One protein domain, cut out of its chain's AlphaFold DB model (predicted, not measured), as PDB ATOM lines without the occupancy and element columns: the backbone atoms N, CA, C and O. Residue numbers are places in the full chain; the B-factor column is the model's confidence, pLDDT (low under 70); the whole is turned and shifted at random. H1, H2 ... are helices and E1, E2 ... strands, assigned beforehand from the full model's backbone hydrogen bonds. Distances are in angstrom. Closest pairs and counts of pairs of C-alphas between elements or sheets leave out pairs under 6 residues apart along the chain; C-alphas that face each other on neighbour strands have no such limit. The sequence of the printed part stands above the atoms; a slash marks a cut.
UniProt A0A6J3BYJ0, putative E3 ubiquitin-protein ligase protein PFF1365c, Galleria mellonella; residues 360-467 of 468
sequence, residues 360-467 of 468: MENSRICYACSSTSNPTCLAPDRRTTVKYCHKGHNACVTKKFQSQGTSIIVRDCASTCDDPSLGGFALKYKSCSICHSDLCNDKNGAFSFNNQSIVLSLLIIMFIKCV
ATOM      1  N   MET A 360     135.201 136.155 133.987       57.41
ATOM      2  CA  MET A 360     135.506 136.955 135.161       57.41
ATOM      3  C   MET A 360     134.443 136.633 136.209       57.41
ATOM      4  O   MET A 360     133.563 137.445 136.473       57.41
ATOM      5  N   GLU A 361     134.504 135.411 136.757       60.56
ATOM      6  CA  GLU A 361     133.418 134.747 137.496       60.56
ATOM      7  C   GLU A 361     132.814 135.616 138.602       60.56
ATOM      8  O   GLU A 361     131.646 135.452 138.925       60.56
ATOM      9  N   ASN A 362     133.594 136.555 139.154       62.25
ATOM     10  CA  ASN A 362     133.114 137.622 140.031       62.25
ATOM     11  C   ASN A 362     133.872 138.958 139.814       62.25
ATOM     12  O   ASN A 362     134.396 139.531 140.773       62.25
ATOM     13  N   SER A 363     133.972 139.484 138.582       79.69
ATOM     14  CA  SER A 363     134.395 140.890 138.408       79.69
ATOM     15  C   SER A 363     133.263 141.842 138.782       79.69
ATOM     16  O   SER A 363     132.290 141.970 138.036       79.69
ATOM     17  N   ARG A 364     133.430 142.567 139.892       91.94
ATOM     18  CA  ARG A 364     132.660 143.791 140.144       91.94
ATOM     19  C   ARG A 364     132.931 144.833 139.058       91.94
ATOM     20  O   ARG A 364     134.003 144.828 138.455       91.94
ATOM     21  N   ILE A 365     131.989 145.740 138.840       94.75
ATOM     22  CA  ILE A 365     132.162 146.925 137.994       94.75
ATOM     23  C   ILE A 365     132.104 148.159 138.889       94.75
ATOM     24  O   ILE A 365     131.129 148.350 139.611       94.75
ATOM     25  N   CYS A 366     133.121 149.014 138.830       96.19
ATOM     26  CA  CYS A 366     133.211 150.224 139.649       96.19
ATOM     27  C   CYS A 366     133.564 151.440 138.790       96.19
ATOM     28  O   CYS A 366     134.216 151.302 137.752       96.19
ATOM     29  N   TYR A 367     133.187 152.641 139.233       96.75
ATOM     30  CA  TYR A 367     133.736 153.869 138.661       96.75
ATOM     31  C   TYR A 367     135.229 153.969 138.984       96.75
ATOM     32  O   TYR A 367     135.641 153.708 140.119       96.75
ATOM     33  N   ALA A 368     136.018 154.353 137.983       95.50
ATOM     34  CA  ALA A 368     137.467 154.459 138.032       95.50
ATOM     35  C   ALA A 368     137.901 155.873 137.625       95.50
ATOM     36  O   ALA A 368     137.789 156.255 136.460       95.50
ATOM     37  N   CYS A 369     138.372 156.673 138.580       95.50
ATOM     38  CA  CYS A 369     138.828 158.040 138.329       95.50
ATOM     39  C   CYS A 369     139.777 158.533 139.428       95.50
ATOM     40  O   CYS A 369     139.734 158.060 140.560       95.50
ATOM     41  N   SER A 370     140.604 159.525 139.104       93.62
ATOM     42  CA  SER A 370     141.416 160.279 140.061       93.62
ATOM     43  C   SER A 370     141.388 161.747 139.653       93.62
ATOM     44  O   SER A 370     141.702 162.060 138.504       93.62
ATOM     45  N   SER A 371     140.952 162.652 140.535       90.12
ATOM     46  CA  SER A 371     140.984 164.090 140.245       90.12
ATOM     47  C   SER A 371     140.837 164.977 141.482       90.12
ATOM     48  O   SER A 371     140.173 164.619 142.453       90.12
ATOM     49  N   THR A 372     141.409 166.178 141.396       83.88
ATOM     50  CA  THR A 372     141.142 167.326 142.277       83.88
ATOM     51  C   THR A 372     139.937 168.159 141.843       83.88
ATOM     52  O   THR A 372     139.328 168.828 142.672       83.88
ATOM     53  N   SER A 373     139.616 168.170 140.544       85.12
ATOM     54  CA  SER A 373     138.777 169.210 139.929       85.12
ATOM     55  C   SER A 373     137.722 168.696 138.949       85.12
ATOM     56  O   SER A 373     136.760 169.410 138.674       85.12
ATOM     57  N   ASN A 374     137.858 167.476 138.418       86.00
ATOM     58  CA  ASN A 374     136.912 166.947 137.439       86.00
ATOM     59  C   ASN A 374     135.551 166.638 138.105       86.00
ATOM     60  O   ASN A 374     135.477 165.718 138.936       86.00
ATOM     61  N   PRO A 375     134.457 167.328 137.720       83.44
ATOM     62  CA  PRO A 375     133.147 167.119 138.326       83.44
ATOM     63  C   PRO A 375     132.613 165.698 138.121       83.44
ATOM     64  O   PRO A 375     131.874 165.232 138.982       83.44
ATOM     65  N   THR A 376     133.020 164.971 137.070       89.25
ATOM     66  CA  THR A 376     132.581 163.578 136.850       89.25
ATOM     67  C   THR A 376     133.277 162.572 137.778       89.25
ATOM     68  O   THR A 376     132.823 161.439 137.912       89.25
ATOM     69  N   CYS A 377     134.356 162.962 138.469       91.62
ATOM     70  CA  CYS A 377     134.951 162.136 139.526       91.62
ATOM     71  C   CYS A 377     134.352 162.458 140.905       91.62
ATOM     72  O   CYS A 377     134.120 161.559 141.718       91.62
ATOM     73  N   LEU A 378     134.012 163.729 141.155       89.25
ATOM     74  CA  LEU A 378     133.242 164.136 142.333       89.25
ATOM     75  C   LEU A 378     131.830 163.525 142.310       89.25
ATOM     76  O   LEU A 378     131.413 162.905 143.290       89.25
ATOM     77  N   ALA A 379     131.135 163.647 141.179       90.19
ATOM     78  CA  ALA A 379     129.795 163.135 140.925       90.19
ATOM     79  C   ALA A 379     129.780 162.255 139.657       90.19
ATOM     80  O   ALA A 379     129.630 162.788 138.557       90.19
ATOM     81  N   PRO A 380     129.962 160.927 139.800       91.62
ATOM     82  CA  PRO A 380     129.941 159.995 138.682       91.62
ATOM     83  C   PRO A 380     128.695 160.086 137.800       91.62
ATOM     84  O   PRO A 380     127.566 160.176 138.278       91.62
ATOM     85  N   ASP A 381     128.921 160.050 136.491       91.19
ATOM     86  CA  ASP A 381     127.882 160.048 135.467       91.19
ATOM     87  C   ASP A 381     128.169 158.963 134.413       91.19
ATOM     88  O   ASP A 381     129.071 158.138 134.554       91.19
ATOM     89  N   ARG A 382     127.408 158.959 133.311       88.94
ATOM     90  CA  ARG A 382     127.610 158.007 132.201       88.94
ATOM     91  C   ARG A 382     128.879 158.264 131.368       88.94
ATOM     92  O   ARG A 382     129.092 157.550 130.390       88.94
ATOM     93  N   ARG A 383     129.677 159.288 131.691       91.12
ATOM     94  CA  ARG A 383     130.960 159.623 131.050       91.12
ATOM     95  C   ARG A 383     132.147 159.270 131.944       91.12
ATOM     96  O   ARG A 383     133.251 159.116 131.429       91.12
ATOM     97  N   THR A 384     131.945 159.144 133.257       93.19
ATOM     98  CA  THR A 384     132.956 158.637 134.190       93.19
ATOM     99  C   THR A 384     133.374 157.226 133.791       93.19
ATOM    100  O   THR A 384     132.537 156.334 133.658       93.19
ATOM    101  N   THR A 385     134.678 157.015 133.612       94.81
ATOM    102  CA  THR A 385     135.239 155.711 133.249       94.81
ATOM    103  C   THR A 385     134.830 154.641 134.261       94.81
ATOM    104  O   THR A 385     134.847 154.872 135.471       94.81
ATOM    105  N   VAL A 386     134.486 153.454 133.765       95.38
ATOM    106  CA  VAL A 386     134.183 152.270 134.581       95.38
ATOM    107  C   VAL A 386     135.221 151.181 134.337       95.38
ATOM    108  O   VAL A 386     135.748 151.049 133.231       95.38
ATOM    109  N   LYS A 387     135.524 150.404 135.375       94.44
ATOM    110  CA  LYS A 387     136.560 149.366 135.377       94.44
ATOM    111  C   LYS A 387     135.992 148.069 135.939       94.44
ATOM    112  O   LYS A 387     135.303 148.074 136.958       94.44
ATOM    113  N   TYR A 388     136.305 146.965 135.265       94.31
ATOM    114  CA  TYR A 388     136.059 145.617 135.767       94.31
ATOM    115  C   TYR A 388     137.149 145.265 136.776       94.31
ATOM    116  O   TYR A 388     138.341 145.353 136.475       94.31
ATOM    117  N   CYS A 389     136.746 144.880 137.977       93.50
ATOM    118  CA  CYS A 389     137.662 144.596 139.064       93.50
ATOM    119  C   CYS A 389     138.358 143.245 138.882       93.50
ATOM    120  O   CYS A 389     137.732 142.236 138.550       93.50
ATOM    121  N   HIS A 390     139.663 143.218 139.151       89.56
ATOM    122  CA  HIS A 390     140.447 141.989 139.144       89.56
ATOM    123  C   HIS A 390     140.098 141.090 140.340       89.56
ATOM    124  O   HIS A 390     139.660 141.558 141.396       89.56
ATOM    125  N   LYS A 391     140.339 139.782 140.190       87.94
ATOM    126  CA  LYS A 391     140.188 138.795 141.267       87.94
ATOM    127  C   LYS A 391     141.011 139.232 142.486       87.94
ATOM    128  O   LYS A 391     142.207 139.461 142.363       87.94
ATOM    129  N   GLY A 392     140.353 139.351 143.640       86.81
ATOM    130  CA  GLY A 392     140.937 139.886 144.878       86.81
ATOM    131  C   GLY A 392     140.507 141.319 145.222       86.81
ATOM    132  O   GLY A 392     140.559 141.678 146.388       86.81
ATOM    133  N   HIS A 393     139.999 142.104 144.265       92.19
ATOM    134  CA  HIS A 393     139.547 143.489 144.473       92.19
ATOM    135  C   HIS A 393     138.013 143.585 144.371       92.19
ATOM    136  O   HIS A 393     137.468 144.259 143.503       92.19
ATOM    137  N   ASN A 394     137.294 142.836 145.212       91.19
ATOM    138  CA  ASN A 394     135.849 142.578 145.092       91.19
ATOM    139  C   ASN A 394     134.924 143.677 145.671       91.19
ATOM    140  O   ASN A 394     133.773 143.394 146.026       91.19
ATOM    141  N   ALA A 395     135.402 144.915 145.772       93.44
ATOM    142  CA  ALA A 395     134.633 146.055 146.252       93.44
ATOM    143  C   ALA A 395     134.952 147.330 145.462       93.44
ATOM    144  O   ALA A 395     136.066 147.524 144.973       93.44
ATOM    145  N   CYS A 396     133.973 148.227 145.388       95.31
ATOM    146  CA  CYS A 396     134.178 149.568 144.874       95.31
ATOM    147  C   CYS A 396     134.565 150.497 146.021       95.31
ATOM    148  O   CYS A 396     133.879 150.546 147.045       95.31
ATOM    149  N   VAL A 397     135.644 151.253 145.841       94.62
ATOM    150  CA  VAL A 397     136.201 152.135 146.866       94.62
ATOM    151  C   VAL A 397     136.201 153.584 146.385       94.62
ATOM    152  O   VAL A 397     136.336 153.865 145.192       94.62
ATOM    153  N   THR A 398     136.018 154.511 147.326       94.38
ATOM    154  CA  THR A 398     136.249 155.951 147.144       94.38
ATOM    155  C   THR A 398     137.183 156.439 148.245       94.38
ATOM    156  O   THR A 398     136.814 156.396 149.417       94.38
ATOM    157  N   LYS A 399     138.376 156.920 147.887       92.69
ATOM    158  CA  LYS A 399     139.352 157.527 148.806       92.69
ATOM    159  C   LYS A 399     139.358 159.042 148.590       92.69
ATOM    160  O   LYS A 399     139.481 159.499 147.453       92.69
ATOM    161  N   LYS A 400     139.220 159.829 149.663       91.19
ATOM    162  CA  LYS A 400     139.381 161.292 149.648       91.19
ATOM    163  C   LYS A 400     140.671 161.669 150.375       91.19
ATOM    164  O   LYS A 400     140.777 161.481 151.586       91.19
ATOM    165  N   PHE A 401     141.628 162.239 149.658       90.56
ATOM    166  CA  PHE A 401     142.853 162.816 150.216       90.56
ATOM    167  C   PHE A 401     142.662 164.327 150.393       90.56
ATOM    168  O   PHE A 401     141.986 164.952 149.578       90.56
ATOM    169  N   GLN A 402     143.253 164.924 151.429       88.44
ATOM    170  CA  GLN A 402     143.334 166.382 151.576       88.44
ATOM    171  C   GLN A 402     144.806 166.766 151.721       88.44
ATOM    172  O   GLN A 402     145.508 166.196 152.555       88.44
ATOM    173  N   SER A 403     145.274 167.709 150.907       86.06
ATOM    174  CA  SER A 403     146.651 168.206 150.932       86.06
ATOM    175  C   SER A 403     146.662 169.700 150.633       86.06
ATOM    176  O   SER A 403     146.181 170.124 149.583       86.06
ATOM    177  N   GLN A 404     147.194 170.497 151.565       85.56
ATOM    178  CA  GLN A 404     147.419 171.944 151.402       85.56
ATOM    179  C   GLN A 404     146.187 172.704 150.859       85.56
ATOM    180  O   GLN A 404     146.272 173.461 149.897       85.56
ATOM    181  N   GLY A 405     145.010 172.451 151.440       84.88
ATOM    182  CA  GLY A 405     143.735 173.056 151.025       84.88
ATOM    183  C   GLY A 405     143.064 172.407 149.805       84.88
ATOM    184  O   GLY A 405     141.855 172.536 149.642       84.88
ATOM    185  N   THR A 406     143.790 171.641 148.988       87.81
ATOM    186  CA  THR A 406     143.196 170.855 147.895       87.81
ATOM    187  C   THR A 406     142.629 169.530 148.410       87.81
ATOM    188  O   THR A 406     143.158 168.936 149.356       87.81
ATOM    189  N   SER A 407     141.562 169.036 147.774       88.88
ATOM    190  CA  SER A 407     141.060 167.676 147.992       88.88
ATOM    191  C   SER A 407     141.176 166.864 146.706       88.88
ATOM    192  O   SER A 407     140.857 167.371 145.634       88.88
ATOM    193  N   ILE A 408     141.655 165.623 146.808       91.12
ATOM    194  CA  ILE A 408     141.769 164.684 145.687       91.12
ATOM    195  C   ILE A 408     140.800 163.537 145.944       91.12
ATOM    196  O   ILE A 408     140.857 162.909 147.004       91.12
ATOM    197  N   ILE A 409     139.927 163.245 144.985       92.44
ATOM    198  CA  ILE A 409     139.023 162.097 145.044       92.44
ATOM    199  C   ILE A 409     139.536 161.037 144.077       92.44
ATOM    200  O   ILE A 409     139.761 161.314 142.899       92.44
ATOM    201  N   VAL A 410     139.701 159.820 144.592       93.88
ATOM    202  CA  VAL A 410     140.067 158.634 143.819       93.88
ATOM    203  C   VAL A 410     138.978 157.586 143.994       93.88
ATOM    204  O   VAL A 410     138.593 157.265 145.119       93.88
ATOM    205  N   ARG A 411     138.479 157.048 142.885       94.69
ATOM    206  CA  ARG A 411     137.523 155.938 142.832       94.69
ATOM    207  C   ARG A 411     138.181 154.797 142.060       94.69
ATOM    208  O   ARG A 411     138.706 155.048 140.980       94.69
ATOM    209  N   ASP A 412     138.192 153.588 142.615       95.06
ATOM    210  CA  ASP A 412     138.717 152.376 141.958       95.06
ATOM    211  C   ASP A 412     138.185 151.099 142.652       95.06
ATOM    212  O   ASP A 412     137.464 151.170 143.652       95.06
ATOM    213  N   CYS A 413     138.545 149.929 142.132       95.00
ATOM    214  CA  CYS A 413     138.365 148.612 142.734       95.00
ATOM    215  C   CYS A 413     139.426 148.317 143.808       95.00
ATOM    216  O   CYS A 413     140.624 148.370 143.522       95.00
ATOM    217  N   ALA A 414     139.016 147.876 144.999       93.25
ATOM    218  CA  ALA A 414     139.919 147.285 145.995       93.25
ATOM    219  C   ALA A 414     139.192 146.248 146.869       93.25
ATOM    220  O   ALA A 414     137.990 146.045 146.734       93.25
ATOM    221  N   SER A 415     139.920 145.552 147.740       92.19
ATOM    222  CA  SER A 415     139.348 144.744 148.831       92.19
ATOM    223  C   SER A 415     139.129 145.574 150.099       92.19
ATOM    224  O   SER A 415     138.124 145.411 150.786       92.19
ATOM    225  N   THR A 416     140.073 146.466 150.399       90.50
ATOM    226  CA  THR A 416     140.172 147.242 151.641       90.50
ATOM    227  C   THR A 416     140.366 148.735 151.364       90.50
ATOM    228  O   THR A 416     140.760 149.145 150.271       90.50
ATOM    229  N   CYS A 417     140.091 149.569 152.371       88.81
ATOM    230  CA  CYS A 417     140.458 150.986 152.339       88.81
ATOM    231  C   CYS A 417     141.970 151.156 152.475       88.81
ATOM    232  O   CYS A 417     142.576 151.945 151.747       88.81
ATOM    233  N   ASP A 418     142.569 150.379 153.369       83.25
ATOM    234  CA  ASP A 418     144.004 150.325 153.584       83.25
ATOM    235  C   ASP A 418     144.670 149.662 152.372       83.25
ATOM    236  O   ASP A 418     144.297 148.554 151.978       83.25
ATOM    237  N   ASP A 419     145.643 150.350 151.773       65.81
ATOM    238  CA  ASP A 419     146.558 149.776 150.786       65.81
ATOM    239  C   ASP A 419     147.848 149.375 151.521       65.81
ATOM    240  O   ASP A 419     148.690 150.241 151.768       65.81
ATOM    241  N   PRO A 420     148.051 148.089 151.876       59.97
ATOM    242  CA  PRO A 420     149.305 147.634 152.491       59.97
ATOM    243  C   PRO A 420     150.504 147.717 151.524       59.97
ATOM    244  O   PRO A 420     151.644 147.490 151.917       59.97
ATOM    245  N   SER A 421     150.241 148.031 150.254       60.03
ATOM    246  CA  SER A 421     151.184 148.172 149.144       60.03
ATOM    247  C   SER A 421     151.933 149.515 149.129       60.03
ATOM    248  O   SER A 421     153.078 149.555 148.678       60.03
ATOM    249  N   LEU A 422     151.344 150.611 149.632       59.44
ATOM    250  CA  LEU A 422     152.000 151.927 149.686       59.44
ATOM    251  C   LEU A 422     152.727 152.126 151.029       59.44
ATOM    252  O   LEU A 422     152.269 152.847 151.917       59.44
ATOM    253  N   GLY A 423     153.888 151.490 151.176       52.94
ATOM    254  CA  GLY A 423     154.707 151.591 152.386       52.94
ATOM    255  C   GLY A 423     155.217 153.012 152.681       52.94
ATOM    256  O   GLY A 423     155.856 153.643 151.839       52.94
ATOM    257  N   GLY A 424     154.982 153.495 153.906       58.25
ATOM    258  CA  GLY A 424     155.644 154.657 154.526       58.25
ATOM    259  C   GLY A 424     155.242 156.046 154.015       58.25
ATOM    260  O   GLY A 424     154.944 156.925 154.820       58.25
ATOM    261  N   PHE A 425     155.208 156.248 152.697       58.91
ATOM    262  CA  PHE A 425     155.017 157.556 152.051       58.91
ATOM    263  C   PHE A 425     153.613 157.755 151.455       58.91
ATOM    264  O   PHE A 425     153.383 158.699 150.698       58.91
ATOM    265  N   ALA A 426     152.660 156.879 151.785       64.81
ATOM    266  CA  ALA A 426     151.266 157.042 151.387       64.81
ATOM    267  C   ALA A 426     150.690 158.364 151.915       64.81
ATOM    268  O   ALA A 426     150.694 158.622 153.122       64.81
ATOM    269  N   LEU A 427     150.109 159.174 151.025       69.81
ATOM    270  CA  LEU A 427     149.243 160.280 151.429       69.81
ATOM    271  C   LEU A 427     148.092 159.711 152.267       69.81
ATOM    272  O   LEU A 427     147.268 158.948 151.765       69.81
ATOM    273  N   LYS A 428     148.023 160.071 153.550       79.75
ATOM    274  CA  LYS A 428     146.952 159.610 154.439       79.75
ATOM    275  C   LYS A 428     145.613 160.175 153.955       79.75
ATOM    276  O   LYS A 428     145.424 161.390 153.931       79.75
ATOM    277  N   TYR A 429     144.676 159.309 153.563       85.62
ATOM    278  CA  TYR A 429     143.335 159.752 153.181       85.62
ATOM    279  C   TYR A 429     142.585 160.337 154.388       85.62
ATOM    280  O   TYR A 429     142.667 159.819 155.502       85.62
ATOM    281  N   LYS A 430     141.826 161.415 154.156       88.25
ATOM    282  CA  LYS A 430     140.922 162.029 155.143       88.25
ATOM    283  C   LYS A 430     139.715 161.131 155.401       88.25
ATOM    284  O   LYS A 430     139.258 161.011 156.532       88.25
ATOM    285  N   SER A 431     139.203 160.503 154.347       89.44
ATOM    286  CA  SER A 431     138.156 159.492 154.444       89.44
ATOM    287  C   SER A 431     138.278 158.469 153.322       89.44
ATOM    288  O   SER A 431     138.816 158.744 152.249       89.44
ATOM    289  N   CYS A 432     137.770 157.273 153.586       92.06
ATOM    290  CA  CYS A 432     137.627 156.222 152.599       92.06
ATOM    291  C   CYS A 432     136.296 155.500 152.840       92.06
ATOM    292  O   CYS A 432     135.891 155.321 153.989       92.06
ATOM    293  N   SER A 433     135.607 155.122 151.767       92.44
ATOM    294  CA  SER A 433     134.388 154.314 151.813       92.44
ATOM    295  C   SER A 433     134.489 153.129 150.856       92.44
ATOM    296  O   SER A 433     135.065 153.237 149.774       92.44
ATOM    297  N   ILE A 434     133.918 151.999 151.276       93.56
ATOM    298  CA  ILE A 434     133.873 150.727 150.545       93.56
ATOM    299  C   ILE A 434     132.408 150.337 150.371       93.56
ATOM    300  O   ILE A 434     131.611 150.507 151.296       93.56
ATOM    301  N   CYS A 435     132.052 149.777 149.221       93.50
ATOM    302  CA  CYS A 435     130.753 149.151 149.014       93.50
ATOM    303  C   CYS A 435     130.861 147.966 148.034       93.50
ATOM    304  O   CYS A 435     131.759 147.904 147.194       93.50
ATOM    305  N   HIS A 436     129.950 146.996 148.157       92.56
ATOM    306  CA  HIS A 436     130.029 145.696 147.472       92.56
ATOM    307  C   HIS A 436     128.897 145.465 146.456       92.56
ATOM    308  O   HIS A 436     128.439 144.333 146.304       92.56
ATOM    309  N   SER A 437     128.462 146.511 145.753       92.94
ATOM    310  CA  SER A 437     127.500 146.424 144.642       92.94
ATOM    311  C   SER A 437     128.067 147.121 143.408       92.94
ATOM    312  O   SER A 437     128.888 148.025 143.527       92.94
ATOM    313  N   ASP A 438     127.646 146.728 142.214       93.88
ATOM    314  CA  ASP A 438     128.204 147.305 140.990       93.88
ATOM    315  C   ASP A 438     127.817 148.785 140.837       93.88
ATOM    316  O   ASP A 438     126.680 149.181 141.097       93.88
ATOM    317  N   LEU A 439     128.804 149.609 140.478       94.00
ATOM    318  CA  LEU A 439     128.748 151.074 140.399       94.00
ATOM    319  C   LEU A 439     128.318 151.778 141.703       94.00
ATOM    320  O   LEU A 439     127.957 152.955 141.685       94.00
ATOM    321  N   CYS A 440     128.403 151.101 142.856       94.00
ATOM    322  CA  CYS A 440     128.010 151.681 144.145       94.00
ATOM    323  C   CYS A 440     128.916 152.831 144.604       94.00
ATOM    324  O   CYS A 440     128.480 153.662 145.399       94.00
ATOM    325  N   ASN A 441     130.145 152.942 144.083       94.12
ATOM    326  CA  ASN A 441     131.013 154.098 144.313       94.12
ATOM    327  C   ASN A 441     130.603 155.311 143.453       94.12
ATOM    328  O   ASN A 441     131.449 155.991 142.881       94.12
ATOM    329  N   ASP A 442     129.303 155.594 143.402       91.56
ATOM    330  CA  ASP A 442     128.690 156.844 142.949       91.56
ATOM    331  C   ASP A 442     128.839 157.958 144.024       91.56
ATOM    332  O   ASP A 442     129.378 157.735 145.116       91.56
ATOM    333  N   LYS A 443     128.361 159.177 143.747       79.75
ATOM    334  CA  LYS A 443     128.099 160.216 144.753       79.75
ATOM    335  C   LYS A 443     127.110 159.740 145.819       79.75
ATOM    336  O   LYS A 443     127.329 160.020 146.992       79.75
ATOM    337  N   ASN A 444     126.050 159.032 145.422       70.12
ATOM    338  CA  ASN A 444     124.939 158.681 146.312       70.12
ATOM    339  C   ASN A 444     125.081 157.282 146.932       70.12
ATOM    340  O   ASN A 444     124.627 157.057 148.047       70.12
ATOM    341  N   GLY A 445     125.713 156.337 146.225       57.34
ATOM    342  CA  GLY A 445     125.918 154.969 146.724       57.34
ATOM    343  C   GLY A 445     127.017 154.849 147.788       57.34
ATOM    344  O   GLY A 445     126.993 153.928 148.603       57.34
ATOM    345  N   ALA A 446     127.934 155.821 147.842       55.59
ATOM    346  CA  ALA A 446     128.947 155.947 148.882       55.59
ATOM    347  C   ALA A 446     128.350 156.485 150.200       55.59
ATOM    348  O   ALA A 446     128.769 157.534 150.698       55.59
ATOM    349  N   PHE A 447     127.411 155.739 150.793       51.94
ATOM    350  CA  PHE A 447     126.983 155.914 152.183       51.94
ATOM    351  C   PHE A 447     128.166 155.635 153.117       51.94
ATOM    352  O   PHE A 447     128.326 154.548 153.671       51.94
ATOM    353  N   SER A 448     129.011 156.649 153.296       48.84
ATOM    354  CA  SER A 448     129.924 156.716 154.426       48.84
ATOM    355  C   SER A 448     129.066 156.717 155.686       48.84
ATOM    356  O   SER A 448     128.422 157.721 156.003       48.84
ATOM    357  N   PHE A 449     129.025 155.580 156.381       52.47
ATOM    358  CA  PHE A 449     128.427 155.461 157.705       52.47
ATOM    359  C   PHE A 449     129.276 156.267 158.691       52.47
ATOM    360  O   PHE A 449     130.078 155.729 159.448       52.47
ATOM    361  N   ASN A 450     129.114 157.590 158.661       55.84
ATOM    362  CA  ASN A 450     129.654 158.471 159.677       55.84
ATOM    363  C   ASN A 450     129.076 158.009 161.021       55.84
ATOM    364  O   ASN A 450     127.862 158.078 161.226       55.84
ATOM    365  N   ASN A 451     129.939 157.528 161.920       61.03
ATOM    366  CA  ASN A 451     129.544 156.921 163.193       61.03
ATOM    367  C   ASN A 451     128.626 157.835 164.027       61.03
ATOM    368  O   ASN A 451     127.776 157.340 164.768       61.03
ATOM    369  N   GLN A 452     128.717 159.157 163.841       64.94
ATOM    370  CA  GLN A 452     127.801 160.149 164.415       64.94
ATOM    371  C   GLN A 452     126.319 159.864 164.095       64.94
ATOM    372  O   GLN A 452     125.468 160.029 164.963       64.94
ATOM    373  N   SER A 453     126.002 159.385 162.887       69.31
ATOM    374  CA  SER A 453     124.635 159.041 162.461       69.31
ATOM    375  C   SER A 453     124.094 157.797 163.181       69.31
ATOM    376  O   SER A 453     122.929 157.754 163.586       69.31
ATOM    377  N   ILE A 454     124.959 156.806 163.430       79.06
ATOM    378  CA  ILE A 454     124.615 155.610 164.215       79.06
ATOM    379  C   ILE A 454     124.370 156.003 165.678       79.06
ATOM    380  O   ILE A 454     123.351 155.623 166.252       79.06
ATOM    381  N   VAL A 455     125.248 156.828 166.263       81.62
ATOM    382  CA  VAL A 455     125.082 157.350 167.632       81.62
ATOM    383  C   VAL A 455     123.797 158.173 167.764       81.62
ATOM    384  O   VAL A 455     123.038 157.956 168.706       81.62
ATOM    385  N   LEU A 456     123.495 159.057 166.808       83.44
ATOM    386  CA  LEU A 456     122.254 159.839 166.803       83.44
ATOM    387  C   LEU A 456     121.012 158.934 166.721       83.44
ATOM    388  O   LEU A 456     120.053 159.133 167.463       83.44
ATOM    389  N   SER A 457     121.055 157.897 165.880       86.50
ATOM    390  CA  SER A 457     119.969 156.914 165.753       86.50
ATOM    391  C   SER A 457     119.744 156.136 167.058       86.50
ATOM    392  O   SER A 457     118.604 155.965 167.494       86.50
ATOM    393  N   LEU A 458     120.822 155.718 167.732       89.00
ATOM    394  CA  LEU A 458     120.759 155.047 169.035       89.00
ATOM    395  C   LEU A 458     120.224 155.972 170.140       89.00
ATOM    396  O   LEU A 458     119.400 155.535 170.946       89.00
ATOM    397  N   LEU A 459     120.624 157.248 170.151       90.00
ATOM    398  CA  LEU A 459     120.087 158.255 171.072       90.00
ATOM    399  C   LEU A 459     118.583 158.469 170.861       90.00
ATOM    400  O   LEU A 459     117.838 158.507 171.836       90.00
ATOM    401  N   ILE A 460     118.110 158.538 169.612       89.94
ATOM    402  CA  ILE A 460     116.676 158.663 169.302       89.94
ATOM    403  C   ILE A 460     115.895 157.433 169.801       89.94
ATOM    404  O   ILE A 460     114.839 157.589 170.416       89.94
ATOM    405  N   ILE A 461     116.428 156.219 169.622       92.19
ATOM    406  CA  ILE A 461     115.818 154.981 170.143       92.19
ATOM    407  C   ILE A 461     115.773 154.978 171.684       92.19
ATOM    408  O   ILE A 461     114.770 154.557 172.263       92.19
ATOM    409  N   MET A 462     116.820 155.479 172.350       93.19
ATOM    410  CA  MET A 462     116.847 155.699 173.805       93.19
ATOM    411  C   MET A 462     115.773 156.704 174.248       93.19
ATOM    412  O   MET A 462     114.966 156.388 175.118       93.19
ATOM    413  N   PHE A 463     115.687 157.876 173.610       92.94
ATOM    414  CA  PHE A 463     114.675 158.888 173.937       92.94
ATOM    415  C   PHE A 463     113.242 158.374 173.755       92.94
ATOM    416  O   PHE A 463     112.396 158.646 174.603       92.94
ATOM    417  N   ILE A 464     112.966 157.592 172.705       92.88
ATOM    418  CA  ILE A 464     111.647 156.968 172.510       92.88
ATOM    419  C   ILE A 464     111.328 155.999 173.663       92.88
ATOM    420  O   ILE A 464     110.211 156.026 174.174       92.88
ATOM    421  N   LYS A 465     112.302 155.203 174.125       90.31
ATOM    422  CA  LYS A 465     112.143 154.283 175.270       90.31
ATOM    423  C   LYS A 465     112.006 154.966 176.637       90.31
ATOM    424  O   LYS A 465     111.534 154.320 177.561       90.31
ATOM    425  N   CYS A 466     112.412 156.227 176.778       88.62
ATOM    426  CA  CYS A 466     112.264 156.993 178.023       88.62
ATOM    427  C   CYS A 466     110.998 157.873 178.060       88.62
ATOM    428  O   CYS A 466     110.750 158.543 179.060       88.62
ATOM    429  N   VAL A 467     110.225 157.924 176.967       89.38
ATOM    430  CA  VAL A 467     109.026 158.777 176.810       89.38
ATOM    431  C   VAL A 467     107.732 157.954 176.651       89.38
ATOM    432  O   VAL A 467     106.637 158.521 176.726       89.38
TER     433      VAL A 467
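This is residues 360 to 467 of the 468 residues of the protein "putative E3 ubiquitin-protein ligase protein PFF1365c" of Galleria mellonella (UniProt A0A6J3BYJ0). Look first for a compact body around a twisted sheet, with the small two-strand sheet E1 and E3 packed on it, while the long helix H2 sticks out as an arm. That free arm makes the longest axis, and the loop of residues 419 to 426 sticks out too. The printed part has 108 residues, in the order E1 E2 H1 E3 E4 E5 E6 H2; the larger sheet runs E2 E5 E4 E6, antiparallel throughout. The class is mixed, with under half of the residues in named elements; the whole is loose, radius of gyration of the C-alphas 16.5 A, spanning 52 by 41 by 30 A.

Begin with the hairpin of E4, residues 395 to 403, and E5, residues 406 to 414, where N 399 and O 410 are 2.8 A apart. Beside E4 you find edge strand E6, residues 429 to 435, with N 398 and O 433 at 2.9 A; beside E5 is edge strand E2, residues 369 to 371, with N 411 and O 369 at 2.8 A. E1, residues 365 to 367, runs on into E2 at 13 degrees and is the antiparallel neighbour of E3, residues 386 to 388, with N 387 and O 366 at 2.9 A. The closest C-alphas of E1 and E4, Cys 366 and Cys 396, are 5.4 A apart. H1, residues 375 to 378, only grazes the larger sheet and is too short for an O i to N i+4 pair. In H2, residues 451 to 465, every such pair is within hydrogen-bond range; H2 is not on that sheet.

Find C-alpha 365 at (132.162, 146.925, 137.994), where E1 begins. E4 measures 25.6 A, E5 23.9 A, E6 17.0 A and H2 21.3 A, ending at C-alpha 465, (112.143, 154.283, 175.270).

The C-alphas farthest apart, Met 360 and Val 467, are 54.0 A apart. The printed part has no cut; the links E5 to E6 and E6 to H2 are long. Look for pLDDT under 70 at residues 360 to 362, 419 to 427 and 445 to 453.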